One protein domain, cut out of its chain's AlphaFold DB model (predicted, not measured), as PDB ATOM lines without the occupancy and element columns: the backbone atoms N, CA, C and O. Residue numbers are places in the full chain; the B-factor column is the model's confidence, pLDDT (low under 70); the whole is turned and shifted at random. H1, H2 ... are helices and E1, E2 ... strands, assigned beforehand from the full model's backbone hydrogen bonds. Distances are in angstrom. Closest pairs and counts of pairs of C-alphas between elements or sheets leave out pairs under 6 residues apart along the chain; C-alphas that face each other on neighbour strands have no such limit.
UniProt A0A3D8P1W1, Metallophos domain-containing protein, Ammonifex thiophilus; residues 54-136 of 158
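AT A GLANCE: This is residues 54 to 136 of the 158 residues of the protein "Metallophos domain-containing protein" of Ammonifex thiophilus (UniProt A0A3D8P1W1). Picture a small wall of two short parallel strands, E1 and E2, with helices H1 and H2 to one side of it and a long two-stranded hairpin, E3 and E4, reaching away on the other side. The hairpin makes one end of the long axis and the loop around Ser 69 makes the other; residues 115 to 116 pair with E2 and add a short third row to the wall. The printed part has 83 residues, with two named helices and four named strands in the order E1, H1, E2, H2, E3, E4; under half of the residues are in these elements, and the class is mixed, helices and strands. There are two sheets of two strands, E1 with E2 parallel and E3 with E4 antiparallel. The whole is compact, with a radius of gyration of the C-alphas of 13.3 A, yet elongated in outline, spanning 43 by 26 by 19 A.

HOW THE PARTS SIT: Start with the hairpin of E3, residues 120 to 126, and E4, residues 129 to 135, whose directions stand at 157 degrees. Here N 124 and O 131 are within hydrogen-bond range at 2.7 A, and N 133 and O 122 at 2.9 A. Look next at the end of E4: the C-alpha of Gly 135 is 5.8 A from that of Val 92 in E2, residues 89 to 92, the closest C-alphas of these two strands. E3 and E2 are apart. The parallel neighbour of E2 is E1, residues 58 to 62, at 16 degrees between directions, with N 61 and O 90 at 2.8 A and N 90 and O 59 at 2.9 A, both within hydrogen-bond range. Residues 90 to 91 of E2 also pair, parallel, with residues 115 to 116. Between E1 and E2 along the chain comes H1, residues 77 to 80; E1, H1 and E2 are a strand-helix-strand unit, two parallel neighbour strands with a helix between, and its crossover is right-handed. H2, residues 102 to 111, and E2 are near each other, with no pair of C-alphas within 8 A. H1 and H2 only just touch, with 3 pairs of C-alphas within 8 A; the closest C-alphas are those of Ile 77 and Leu 109, 6.3 A apart. E1 and H2 are apart. In H2 every O i to N i+4 pair is within hydrogen-bond range; H1 is too short for such a pair, and its one O i to N i+3 pair is within range.

IN THESE COORDINATES: Find C-alpha 120 at (22.604, -20.742, -9.671); from there E3 runs 20.0 A to C-alpha 126, and E4 comes back over 19.9 A to C-alpha 135 at (17.355, -19.876, -8.258). E1 begins at C-alpha 58, at (10.295, -12.728, -18.557), and is 13.1 A long; E2 is 10.8 A long. H2 measures 14.1 A from C-alpha 102 to C-alpha 111, and H1 5.3 A from C-alpha 77 to C-alpha 80.

THE WHOLE: The two C-alphas farthest apart are those of Ser 69 and Gly 128, 44.2 A. The printed part runs from residue 54 to residue 136 with no cut. The link from E1 to H1, residues 63 to 76, is long; that from E3 to E4 is tight, and the other three are short. In the B-factor column the mean pLDDT of the printed part is 79.0; look for values under 70 at residue 54, residues 66 to 79, residue 97 and residue 99, where the model's confidence is low.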
ATOM      1  N   LEU A  54      -0.577  -9.878 -22.973       60.59
ATOM      2  CA  LEU A  54       0.415 -10.072 -21.902       60.59
ATOM      3  C   LEU A  54       1.887 -10.085 -22.305       60.59
ATOM      4  O   LEU A  54       2.678  -9.862 -21.395       60.59
ATOM      5  N   ASN A  55       2.249 -10.269 -23.589       73.25
ATOM      6  CA  ASN A  55       3.627 -10.224 -24.144       73.25
ATOM      7  C   ASN A  55       4.743 -10.170 -23.075       73.25
ATOM      8  O   ASN A  55       5.383  -9.123 -22.907       73.25
ATOM      9  N   PRO A  56       4.921 -11.247 -22.285       84.25
ATOM     10  CA  PRO A  56       5.764 -11.186 -21.103       84.25
ATOM     11  C   PRO A  56       7.216 -11.034 -21.536       84.25
ATOM     12  O   PRO A  56       7.675 -11.709 -22.458       84.25
ATOM     13  N   GLU A  57       7.954 -10.149 -20.867       87.69
ATOM     14  CA  GLU A  57       9.385 -10.005 -21.144       87.69
ATOM     15  C   GLU A  57      10.204 -11.098 -20.452       87.69
ATOM     16  O   GLU A  57      11.270 -11.444 -20.951       87.69
ATOM     17  N   LEU A  58       9.686 -11.673 -19.363       88.38
ATOM     18  CA  LEU A  58      10.295 -12.728 -18.557       88.38
ATOM     19  C   LEU A  58       9.195 -13.606 -17.937       88.38
ATOM     20  O   LEU A  58       8.227 -13.073 -17.389       88.38
ATOM     21  N   ILE A  59       9.367 -14.928 -17.975       89.56
ATOM     22  CA  ILE A  59       8.482 -15.894 -17.301       89.56
ATOM     23  C   ILE A  59       9.312 -16.679 -16.284       89.56
ATOM     24  O   ILE A  59      10.402 -17.149 -16.613       89.56
ATOM     25  N   VAL A  60       8.806 -16.822 -15.056       88.44
ATOM     26  CA  VAL A  60       9.470 -17.603 -14.003       88.44
ATOM     27  C   VAL A  60       8.465 -18.502 -13.287       88.44
ATOM     28  O   VAL A  60       7.399 -18.040 -12.875       88.44
ATOM     29  N   PHE A  61       8.837 -19.768 -13.115       86.44
ATOM     30  CA  PHE A  61       8.140 -20.758 -12.298       86.44
ATOM     31  C   PHE A  61       8.892 -20.979 -10.985       86.44
ATOM     32  O   PHE A  61      10.110 -21.150 -10.981       86.44
ATOM     33  N   THR A  62       8.178 -20.971  -9.864       83.88
ATOM     34  CA  THR A  62       8.777 -20.949  -8.519       83.88
ATOM     35  C   THR A  62       8.718 -22.297  -7.792       83.88
ATOM     36  O   THR A  62       8.663 -22.310  -6.567       83.88
ATOM     37  N   GLY A  63       8.720 -23.414  -8.527       79.88
ATOM     38  CA  GLY A  63       8.625 -24.768  -7.969       79.88
ATOM     39  C   GLY A  63       7.210 -25.345  -7.954       79.88
ATOM     40  O   GLY A  63       6.258 -24.670  -8.350       79.88
ATOM     41  N   ASP A  64       7.118 -26.603  -7.522       76.75
ATOM     42  CA  ASP A  64       5.915 -27.447  -7.517       76.75
ATOM     43  C   ASP A  64       5.265 -27.508  -8.902       76.75
ATOM     44  O   ASP A  64       4.073 -27.270  -9.098       76.75
ATOM     45  N   LEU A  65       6.107 -27.792  -9.896       72.38
ATOM     46  CA  LEU A  65       5.718 -27.883 -11.300       72.38
ATOM     47  C   LEU A  65       4.860 -29.122 -11.575       72.38
ATOM     48  O   LEU A  65       4.107 -29.141 -12.552       72.38
ATOM     49  N   LEU A  66       5.000 -30.156 -10.744       69.31
ATOM     50  CA  LEU A  66       4.319 -31.434 -10.889       69.31
ATOM     51  C   LEU A  66       3.353 -31.693  -9.731       69.31
ATOM     52  O   LEU A  66       3.694 -31.551  -8.558       69.31
ATOM     53  N   ASP A  67       2.146 -32.145 -10.071       60.59
ATOM     54  CA  ASP A  67       1.184 -32.639  -9.085       60.59
ATOM     55  C   ASP A  67       1.464 -34.119  -8.752       60.59
ATOM     56  O   ASP A  67       1.938 -34.889  -9.592       60.59
ATOM     57  N   ARG A  68       1.115 -34.545  -7.530       47.56
ATOM     58  CA  ARG A  68       1.378 -35.874  -6.932       47.56
ATOM     59  C   ARG A  68       0.802 -37.062  -7.720       47.56
ATOM     60  O   ARG A  68       1.094 -38.207  -7.391       47.56
ATOM     61  N   SER A  69      -0.006 -36.796  -8.745       49.84
ATOM     62  CA  SER A  69      -0.632 -37.785  -9.631       49.84
ATOM     63  C   SER A  69       0.221 -38.157 -10.858       49.84
ATOM     64  O   SER A  69      -0.236 -38.938 -11.693       49.84
ATOM     65  N   ALA A  70       1.403 -37.562 -11.043       52.34
ATOM     66  CA  ALA A  70       2.152 -37.676 -12.292       52.34
ATOM     67  C   ALA A  70       3.126 -38.869 -12.321       52.34
ATOM     68  O   ALA A  70       4.137 -38.848 -11.636       52.34
ATOM     69  N   ASP A  71       2.884 -39.842 -13.209       51.19
ATOM     70  CA  ASP A  71       3.862 -40.189 -14.258       51.19
ATOM     71  C   ASP A  71       3.169 -40.908 -15.438       51.19
ATOM     72  O   ASP A  71       2.444 -41.884 -15.228       51.19
ATOM     73  N   PRO A  72       3.316 -40.416 -16.684       49.59
ATOM     74  CA  PRO A  72       4.188 -41.133 -17.618       49.59
ATOM     75  C   PRO A  72       4.996 -40.157 -18.494       49.59
ATOM     76  O   PRO A  72       4.500 -39.606 -19.473       49.59
ATOM     77  N   ALA A  73       6.246 -39.922 -18.116       48.84
ATOM     78  CA  ALA A  73       7.203 -38.977 -18.681       48.84
ATOM     79  C   ALA A  73       6.720 -37.509 -18.752       48.84
ATOM     80  O   ALA A  73       6.917 -36.837 -19.762       48.84
ATOM     81  N   LEU A  74       6.198 -36.981 -17.632       57.44
ATOM     82  CA  LEU A  74       6.114 -35.530 -17.333       57.44
ATOM     83  C   LEU A  74       4.900 -34.785 -17.904       57.44
ATOM     84  O   LEU A  74       5.005 -33.683 -18.454       57.44
ATOM     85  N   ALA A  75       3.722 -35.371 -17.710       53.97
ATOM     86  CA  ALA A  75       2.432 -34.732 -17.943       53.97
ATOM     87  C   ALA A  75       2.366 -33.338 -17.274       53.97
ATOM     88  O   ALA A  75       2.241 -33.220 -16.062       53.97
ATOM     89  N   GLY A  76       2.487 -32.277 -18.077       56.44
ATOM     90  CA  GLY A  76       2.511 -30.878 -17.629       56.44
ATOM     91  C   GLY A  76       3.602 -30.058 -18.319       56.44
ATOM     92  O   GLY A  76       3.344 -28.953 -18.789       56.44
ATOM     93  N   ILE A  77       4.788 -30.640 -18.505       63.50
ATOM     94  CA  ILE A  77       5.932 -29.966 -19.137       63.50
ATOM     95  C   ILE A  77       5.734 -29.709 -20.645       63.50
ATOM     96  O   ILE A  77       6.095 -28.620 -21.101       63.50
ATOM     97  N   PRO A  78       5.073 -30.595 -21.422       66.25
ATOM     98  CA  PRO A  78       4.691 -30.281 -22.798       66.25
ATOM     99  C   PRO A  78       3.750 -29.072 -22.922       66.25
ATOM    100  O   PRO A  78       3.713 -28.427 -23.960       66.25
ATOM    101  N   VAL A  79       2.994 -28.709 -21.874       67.69
ATOM    102  CA  VAL A  79       2.140 -27.501 -21.904       67.69
ATOM    103  C   VAL A  79       2.975 -26.216 -21.843       67.69
ATOM    104  O   VAL A  79       2.507 -25.153 -22.250       67.69
ATOM    105  N   LEU A  80       4.220 -26.312 -21.371       74.00
ATOM    106  CA  LEU A  80       5.174 -25.207 -21.367       74.00
ATOM    107  C   LEU A  80       5.807 -24.988 -22.750       74.00
ATOM    108  O   LEU A  80       6.379 -23.923 -22.991       74.00
ATOM    109  N   GLU A  81       5.681 -25.950 -23.673       74.25
ATOM    110  CA  GLU A  81       6.162 -25.780 -25.040       74.25
ATOM    111  C   GLU A  81       5.490 -24.572 -25.706       74.25
ATOM    112  O   GLU A  81       4.274 -24.369 -25.672       74.25
ATOM    113  N   GLY A  82       6.312 -23.733 -26.333       74.50
ATOM    114  CA  GLY A  82       5.843 -22.522 -27.003       74.50
ATOM    115  C   GLY A  82       5.625 -21.325 -26.074       74.50
ATOM    116  O   GLY A  82       5.228 -20.260 -26.560       74.50
ATOM    117  N   LEU A  83       5.923 -21.437 -24.774       80.81
ATOM    118  CA  LEU A  83       6.163 -20.256 -23.949       80.81
ATOM    119  C   LEU A  83       7.444 -19.575 -24.426       80.81
ATOM    120  O   LEU A  83       8.515 -20.173 -24.482       80.81
ATOM    121  N   LYS A  84       7.325 -18.305 -24.810       81.50
ATOM    122  CA  LYS A  84       8.452 -17.497 -25.270       81.50
ATOM    123  C   LYS A  84       8.399 -16.147 -24.589       81.50
ATOM    124  O   LYS A  84       7.370 -15.476 -24.614       81.50
ATOM    125  N   ALA A  85       9.531 -15.755 -24.028       87.81
ATOM    126  CA  ALA A  85       9.751 -14.442 -23.459       87.81
ATOM    127  C   ALA A  85      11.139 -13.947 -23.907       87.81
ATOM    128  O   ALA A  85      12.089 -14.733 -23.878       87.81
ATOM    129  N   PRO A  86      11.286 -12.681 -24.337       90.31
ATOM    130  CA  PRO A  86      12.558 -12.113 -24.784       90.31
ATOM    131  C   PRO A  86      13.735 -12.276 -23.819       90.31
ATOM    132  O   PRO A  86      14.873 -12.337 -24.270       90.31
ATOM    133  N   LEU A  87      13.480 -12.315 -22.509       90.12
ATOM    134  CA  LEU A  87      14.513 -12.509 -21.493       90.12
ATOM    135  C   LEU A  87      14.606 -13.944 -20.984       90.12
ATOM    136  O   LEU A  87      15.397 -14.189 -20.084       90.12
ATOM    137  N   GLY A  88      13.843 -14.873 -21.555       90.69
ATOM    138  CA  GLY A  88      13.872 -16.285 -21.198       90.69
ATOM    139  C   GLY A  88      12.731 -16.728 -20.287       90.69
ATOM    140  O   GLY A  88      11.935 -15.933 -19.776       90.69
ATOM    141  N   VAL A  89      12.656 -18.046 -20.126       91.62
ATOM    142  CA  VAL A  89      11.697 -18.746 -19.275       91.62
ATOM    143  C   VAL A  89      12.501 -19.573 -18.281       91.62
ATOM    144  O   VAL A  89      13.293 -20.419 -18.694       91.62
ATOM    145  N   TYR A  90      12.321 -19.324 -16.987       91.31
ATOM    146  CA  TYR A  90      13.113 -19.957 -15.930       91.31
ATOM    147  C   TYR A  90      12.233 -20.720 -14.949       91.31
ATOM    148  O   TYR A  90      11.071 -20.375 -14.752       91.31
ATOM    149  N   ALA A  91      12.802 -21.728 -14.299       89.12
ATOM    150  CA  ALA A  91      12.135 -22.478 -13.244       89.12
ATOM    151  C   ALA A  91      13.088 -22.779 -12.083       89.12
ATOM    152  O   ALA A  91      14.298 -22.841 -12.282       89.12
ATOM    153  N   VAL A  92      12.549 -23.015 -10.895       88.00
ATOM    154  CA  VAL A  92      13.225 -23.724  -9.793       88.00
ATOM    155  C   VAL A  92      12.413 -24.969  -9.443       88.00
ATOM    156  O   VAL A  92      11.248 -25.050  -9.832       88.00
ATOM    157  N   LEU A  93      13.022 -25.936  -8.757       82.75
ATOM    158  CA  LEU A  93      12.298 -27.090  -8.219       82.75
ATOM    159  C   LEU A  93      11.672 -26.713  -6.873       82.75
ATOM    160  O   LEU A  93      12.282 -25.985  -6.093       82.75
ATOM    161  N   GLY A  94      10.453 -27.188  -6.631       75.38
ATOM    162  CA  GLY A  94       9.797 -27.122  -5.326       75.38
ATOM    163  C   GLY A  94       9.923 -28.437  -4.564       75.38
ATOM    164  O   GLY A  94      10.375 -29.452  -5.102       75.38
ATOM    165  N   ASN A  95       9.493 -28.443  -3.305       73.44
ATOM    166  CA  ASN A  95       9.570 -29.609  -2.430       73.44
ATOM    167  C   ASN A  95       8.830 -30.835  -2.992       73.44
ATOM    168  O   ASN A  95       9.249 -31.963  -2.734       73.44
ATOM    169  N   HIS A  96       7.761 -30.640  -3.769       70.25
ATOM    170  CA  HIS A  96       7.037 -31.752  -4.389       70.25
ATOM    171  C   HIS A  96       7.766 -32.339  -5.602       70.25
ATOM    172  O   HIS A  96       7.647 -33.537  -5.862       70.25
ATOM    173  N   ASP A  97       8.562 -31.534  -6.308       69.31
ATOM    174  CA  ASP A  97       9.312 -31.976  -7.486       69.31
ATOM    175  C   ASP A  97      10.455 -32.937  -7.105       69.31
ATOM    176  O   ASP A  97      10.819 -33.821  -7.882       69.31
ATOM    177  N   HIS A  98      10.987 -32.823  -5.880       71.19
ATOM    178  CA  HIS A  98      12.032 -33.711  -5.355       71.19
ATOM    179  C   HIS A  98      11.568 -35.155  -5.124       71.19
ATOM    180  O   HIS A  98      12.408 -36.049  -5.022       71.19
ATOM    181  N   CYS A  99      10.256 -35.402  -5.071       68.56
ATOM    182  CA  CYS A  99       9.701 -36.753  -4.980       68.56
ATOM    183  C   CYS A  99       9.833 -37.546  -6.295       68.56
ATOM    184  O   CYS A  99       9.580 -38.750  -6.302       68.56
ATOM    185  N   PHE A 100      10.222 -36.891  -7.395       72.38
ATOM    186  CA  PHE A 100      10.353 -37.474  -8.732       72.38
ATOM    187  C   PHE A 100      11.815 -37.489  -9.221       72.38
ATOM    188  O   PHE A 100      12.713 -36.909  -8.609       72.38
ATOM    189  N   ASP A 101      12.073 -38.138 -10.367       76.75
ATOM    190  CA  ASP A 101      13.399 -38.111 -10.999       76.75
ATOM    191  C   ASP A 101      13.730 -36.702 -11.525       76.75
ATOM    192  O   ASP A 101      13.336 -36.298 -12.623       76.75
ATOM    193  N   GLN A 102      14.537 -35.971 -10.760       76.75
ATOM    194  CA  GLN A 102      15.006 -34.626 -11.097       76.75
ATOM    195  C   GLN A 102      15.722 -34.561 -12.456       76.75
ATOM    196  O   GLN A 102      15.664 -33.534 -13.140       76.75
ATOM    197  N   ARG A 103      16.382 -35.644 -12.899       78.75
ATOM    198  CA  ARG A 103      17.025 -35.692 -14.225       78.75
ATOM    199  C   ARG A 103      15.987 -35.777 -15.335       78.75
ATOM    200  O   ARG A 103      16.196 -35.203 -16.405       78.75
ATOM    201  N   ALA A 104      14.885 -36.488 -15.112       79.12
ATOM    202  CA  ALA A 104      13.765 -36.526 -16.044       79.12
ATOM    203  C   ALA A 104      13.102 -35.144 -16.145       79.12
ATOM    204  O   ALA A 104      12.960 -34.628 -17.254       79.12
ATOM    205  N   ILE A 105      12.827 -34.495 -15.008       79.00
ATOM    206  CA  ILE A 105      12.274 -33.130 -14.956       79.00
ATOM    207  C   ILE A 105      13.171 -32.145 -15.704       79.00
ATOM    208  O   ILE A 105      12.711 -31.441 -16.599       79.00
ATOM    209  N   THR A 106      14.467 -32.133 -15.382       82.62
ATOM    210  CA  THR A 106      15.439 -31.219 -15.997       82.62
ATOM    211  C   THR A 106      15.474 -31.381 -17.514       82.62
ATOM    212  O   THR A 106      15.458 -30.387 -18.240       82.62
ATOM    213  N   ARG A 107      15.497 -32.627 -18.009       83.00
ATOM    214  CA  ARG A 107      15.524 -32.904 -19.452       83.00
ATOM    215  C   ARG A 107      14.281 -32.387 -20.157       83.00
ATOM    216  O   ARG A 107      14.412 -31.780 -21.215       83.00
ATOM    217  N   SER A 108      13.102 -32.585 -19.582       82.69
ATOM    218  CA  SER A 108      11.881 -32.126 -20.240       82.69
ATOM    219  C   SER A 108      11.684 -30.627 -20.133       82.69
ATOM    220  O   SER A 108      11.235 -30.027 -21.101       82.69
ATOM    221  N   LEU A 109      12.059 -29.990 -19.017       84.44
ATOM    222  CA  LEU A 109      12.058 -28.526 -18.942       84.44
ATOM    223  C   LEU A 109      12.957 -27.937 -20.032       84.44
ATOM    224  O   LEU A 109      12.525 -27.050 -20.766       84.44
ATOM    225  N   ALA A 110      14.158 -28.497 -20.204       84.81
ATOM    226  CA  ALA A 110      15.067 -28.089 -21.267       84.81
ATOM    227  C   ALA A 110      14.464 -28.315 -22.665       84.81
ATOM    228  O   ALA A 110      14.570 -27.433 -23.517       84.81
ATOM    229  N   ALA A 111      13.791 -29.449 -22.896       85.00
ATOM    230  CA  ALA A 111      13.098 -29.730 -24.156       85.00
ATOM    231  C   ALA A 111      11.975 -28.717 -24.453       85.00
ATOM    232  O   ALA A 111      11.812 -28.307 -25.600       85.00
ATOM    233  N   SER A 112      11.278 -28.233 -23.421       82.81
ATOM    234  CA  SER A 112      10.252 -27.188 -23.539       82.81
ATOM    235  C   SER A 112      10.809 -25.760 -23.626       82.81
ATOM    236  O   SER A 112      10.034 -24.808 -23.718       82.81
ATOM    237  N   GLY A 113      12.136 -25.578 -23.603       86.94
ATOM    238  CA  GLY A 113      12.779 -24.260 -23.636       86.94
ATOM    239  C   GLY A 113      12.760 -23.514 -22.297       86.94
ATOM    240  O   GLY A 113      12.917 -22.294 -22.275       86.94
ATOM    241  N   VAL A 114      12.563 -24.236 -21.191       88.69
ATOM    242  CA  VAL A 114      12.586 -23.710 -19.823       88.69
ATOM    243  C   VAL A 114      13.925 -24.025 -19.168       88.69
ATOM    244  O   VAL A 114      14.378 -25.168 -19.130       88.69
ATOM    245  N   GLU A 115      14.561 -23.005 -18.604       90.19
ATOM    246  CA  GLU A 115      15.865 -23.128 -17.969       90.19
ATOM    247  C   GLU A 115      15.736 -23.304 -16.449       90.19
ATOM    248  O   GLU A 115      15.306 -22.401 -15.730       90.19
ATOM    249  N   LEU A 116      16.134 -24.474 -15.943       88.81
ATOM    250  CA  LEU A 116      16.052 -24.797 -14.517       88.81
ATOM    251  C   LEU A 116      17.230 -24.207 -13.723       88.81
ATOM    252  O   LEU A 116      18.387 -24.572 -13.941       88.81
ATOM    253  N   LEU A 117      16.952 -23.328 -12.764       89.12
ATOM    254  CA  LEU A 117      17.924 -22.672 -11.896       89.12
ATOM    255  C   LEU A 117      18.050 -23.391 -10.537       89.12
ATOM    256  O   LEU A 117      17.354 -23.054  -9.591       89.12
ATOM    257  N   VAL A 118      18.984 -24.337 -10.405       86.00
ATOM    258  CA  VAL A 118      19.321 -24.973  -9.111       86.00
ATOM    259  C   VAL A 118      20.584 -24.347  -8.513       86.00
ATOM    260  O   VAL A 118      21.667 -24.503  -9.077       86.00
ATOM    261  N   ASN A 119      20.454 -23.619  -7.396       85.44
ATOM    262  CA  ASN A 119      21.553 -22.928  -6.691       85.44
ATOM    263  C   ASN A 119      22.481 -22.113  -7.609       85.44
ATOM    264  O   ASN A 119      23.704 -22.087  -7.446       85.44
ATOM    265  N   ARG A 120      21.892 -21.450  -8.602       86.50
ATOM    266  CA  ARG A 120      22.604 -20.742  -9.671       86.50
ATOM    267  C   ARG A 120      21.931 -19.418  -9.970       86.50
ATOM    268  O   ARG A 120      20.740 -19.235  -9.722       86.50
ATOM    269  N   SER A 121      22.700 -18.501 -10.541       90.75
ATOM    270  CA  SER A 121      22.200 -17.200 -10.962       90.75
ATOM    271  C   SER A 121      22.427 -16.951 -12.445       90.75
ATOM    272  O   SER A 121      23.343 -17.497 -13.060       90.75
ATOM    273  N   VAL A 122      21.575 -16.108 -13.019       92.25
ATOM    274  CA  VAL A 122      21.690 -15.620 -14.393       92.25
ATOM    275  C   VAL A 122      21.533 -14.102 -14.400       92.25
ATOM    276  O   VAL A 122      20.691 -13.547 -13.693       92.25
ATOM    277  N   CYS A 123      22.369 -13.419 -15.182       92.88
ATOM    278  CA  CYS A 123      22.278 -11.978 -15.394       92.88
ATOM    279  C   CYS A 123      21.580 -11.701 -16.724       92.88
ATOM    280  O   CYS A 123      22.166 -11.865 -17.792       92.88
ATOM    281  N   LEU A 124      20.354 -11.203 -16.655       90.88
ATOM    282  CA  LEU A 124      19.587 -10.733 -17.798       90.88
ATOM    283  C   LEU A 124      19.971  -9.295 -18.140       90.88
ATOM    284  O   LEU A 124      20.232  -8.480 -17.250       90.88
ATOM    285  N   GLN A 125      19.979  -8.967 -19.432       89.19
ATOM    286  CA  GLN A 125      20.283  -7.623 -19.918       89.19
ATOM    287  C   GLN A 125      19.159  -7.098 -20.812       89.19
ATOM    288  O   GLN A 125      18.758  -7.750 -21.772       89.19
ATOM    289  N   ARG A 126      18.662  -5.890 -20.522       85.00
ATOM    290  CA  ARG A 126      17.628  -5.223 -21.329       85.00
ATOM    291  C   ARG A 126      17.815  -3.713 -21.287       85.00
ATOM    292  O   ARG A 126      17.872  -3.124 -20.211       85.00
ATOM    293  N   GLY A 127      17.928  -3.077 -22.455       87.00
ATOM    294  CA  GLY A 127      18.036  -1.616 -22.560       87.00
ATOM    295  C   GLY A 127      19.193  -1.009 -21.750       87.00
ATOM    296  O   GLY A 127      19.014   0.034 -21.126       87.00
ATOM    297  N   GLY A 128      20.346  -1.689 -21.698       88.19
ATOM    298  CA  GLY A 128      21.527  -1.257 -20.933       88.19
ATOM    299  C   GLY A 128      21.438  -1.479 -19.417       88.19
ATOM    300  O   GLY A 128      22.329  -1.059 -18.681       88.19
ATOM    301  N   ARG A 129      20.379  -2.131 -18.924       87.38
ATOM    302  CA  ARG A 129      20.188  -2.474 -17.509       87.38
ATOM    303  C   ARG A 129      20.446  -3.960 -17.292       87.38
ATOM    304  O   ARG A 129      20.186  -4.765 -18.185       87.38
ATOM    305  N   ARG A 130      20.919  -4.308 -16.094       90.56
ATOM    306  CA  ARG A 130      21.151  -5.690 -15.656       90.56
ATOM    307  C   ARG A 130      20.136  -6.086 -14.587       90.56
ATOM    308  O   ARG A 130      19.876  -5.291 -13.686       90.56
ATOM    309  N   LEU A 131      19.601  -7.297 -14.687       89.56
ATOM    310  CA  LEU A 131      18.737  -7.934 -13.694       89.56
ATOM    311  C   LEU A 131      19.318  -9.309 -13.370       89.56
ATOM    312  O   LEU A 131      19.571 -10.090 -14.280       89.56
ATOM    313  N   TRP A 132      19.516  -9.612 -12.092       91.56
ATOM    314  CA  TRP A 132      19.953 -10.938 -11.664       91.56
ATOM    315  C   TRP A 132      18.756 -11.756 -11.202       91.56
ATOM    316  O   TRP A 132      17.972 -11.285 -10.380       91.56
ATOM    317  N   ILE A 133      18.646 -12.980 -11.706       90.75
ATOM    318  CA  ILE A 133      17.748 -14.003 -11.171       90.75
ATOM    319  C   ILE A 133      18.616 -15.024 -10.456       90.75
ATOM    320  O   ILE A 133      19.644 -15.439 -10.990       90.75
ATOM    321  N   ILE A 134      18.214 -15.404  -9.250       90.56
ATOM    322  CA  ILE A 134      18.896 -16.403  -8.434       90.56
ATOM    323  C   ILE A 134      17.871 -17.490  -8.136       90.56
ATOM    324  O   ILE A 134      16.863 -17.214  -7.491       90.56
ATOM    325  N   GLY A 135      18.119 -18.697  -8.636       87.06
ATOM    326  CA  GLY A 135      17.355 -19.876  -8.258       87.06
ATOM    327  C   GLY A 135      18.028 -20.555  -7.079       87.06
ATOM    328  O   GLY A 135      19.222 -20.862  -7.141       87.06
ATOM    329  N   LEU A 136      17.272 -20.745  -6.006       82.31
ATOM    330  CA  LEU A 136      17.690 -21.499  -4.833       82.31
ATOM    331  C   LEU A 136      16.960 -22.833  -4.848       82.31
ATOM    332  O   LEU A 136      15.779 -22.880  -5.187       82.31
TER     333      LEU A 136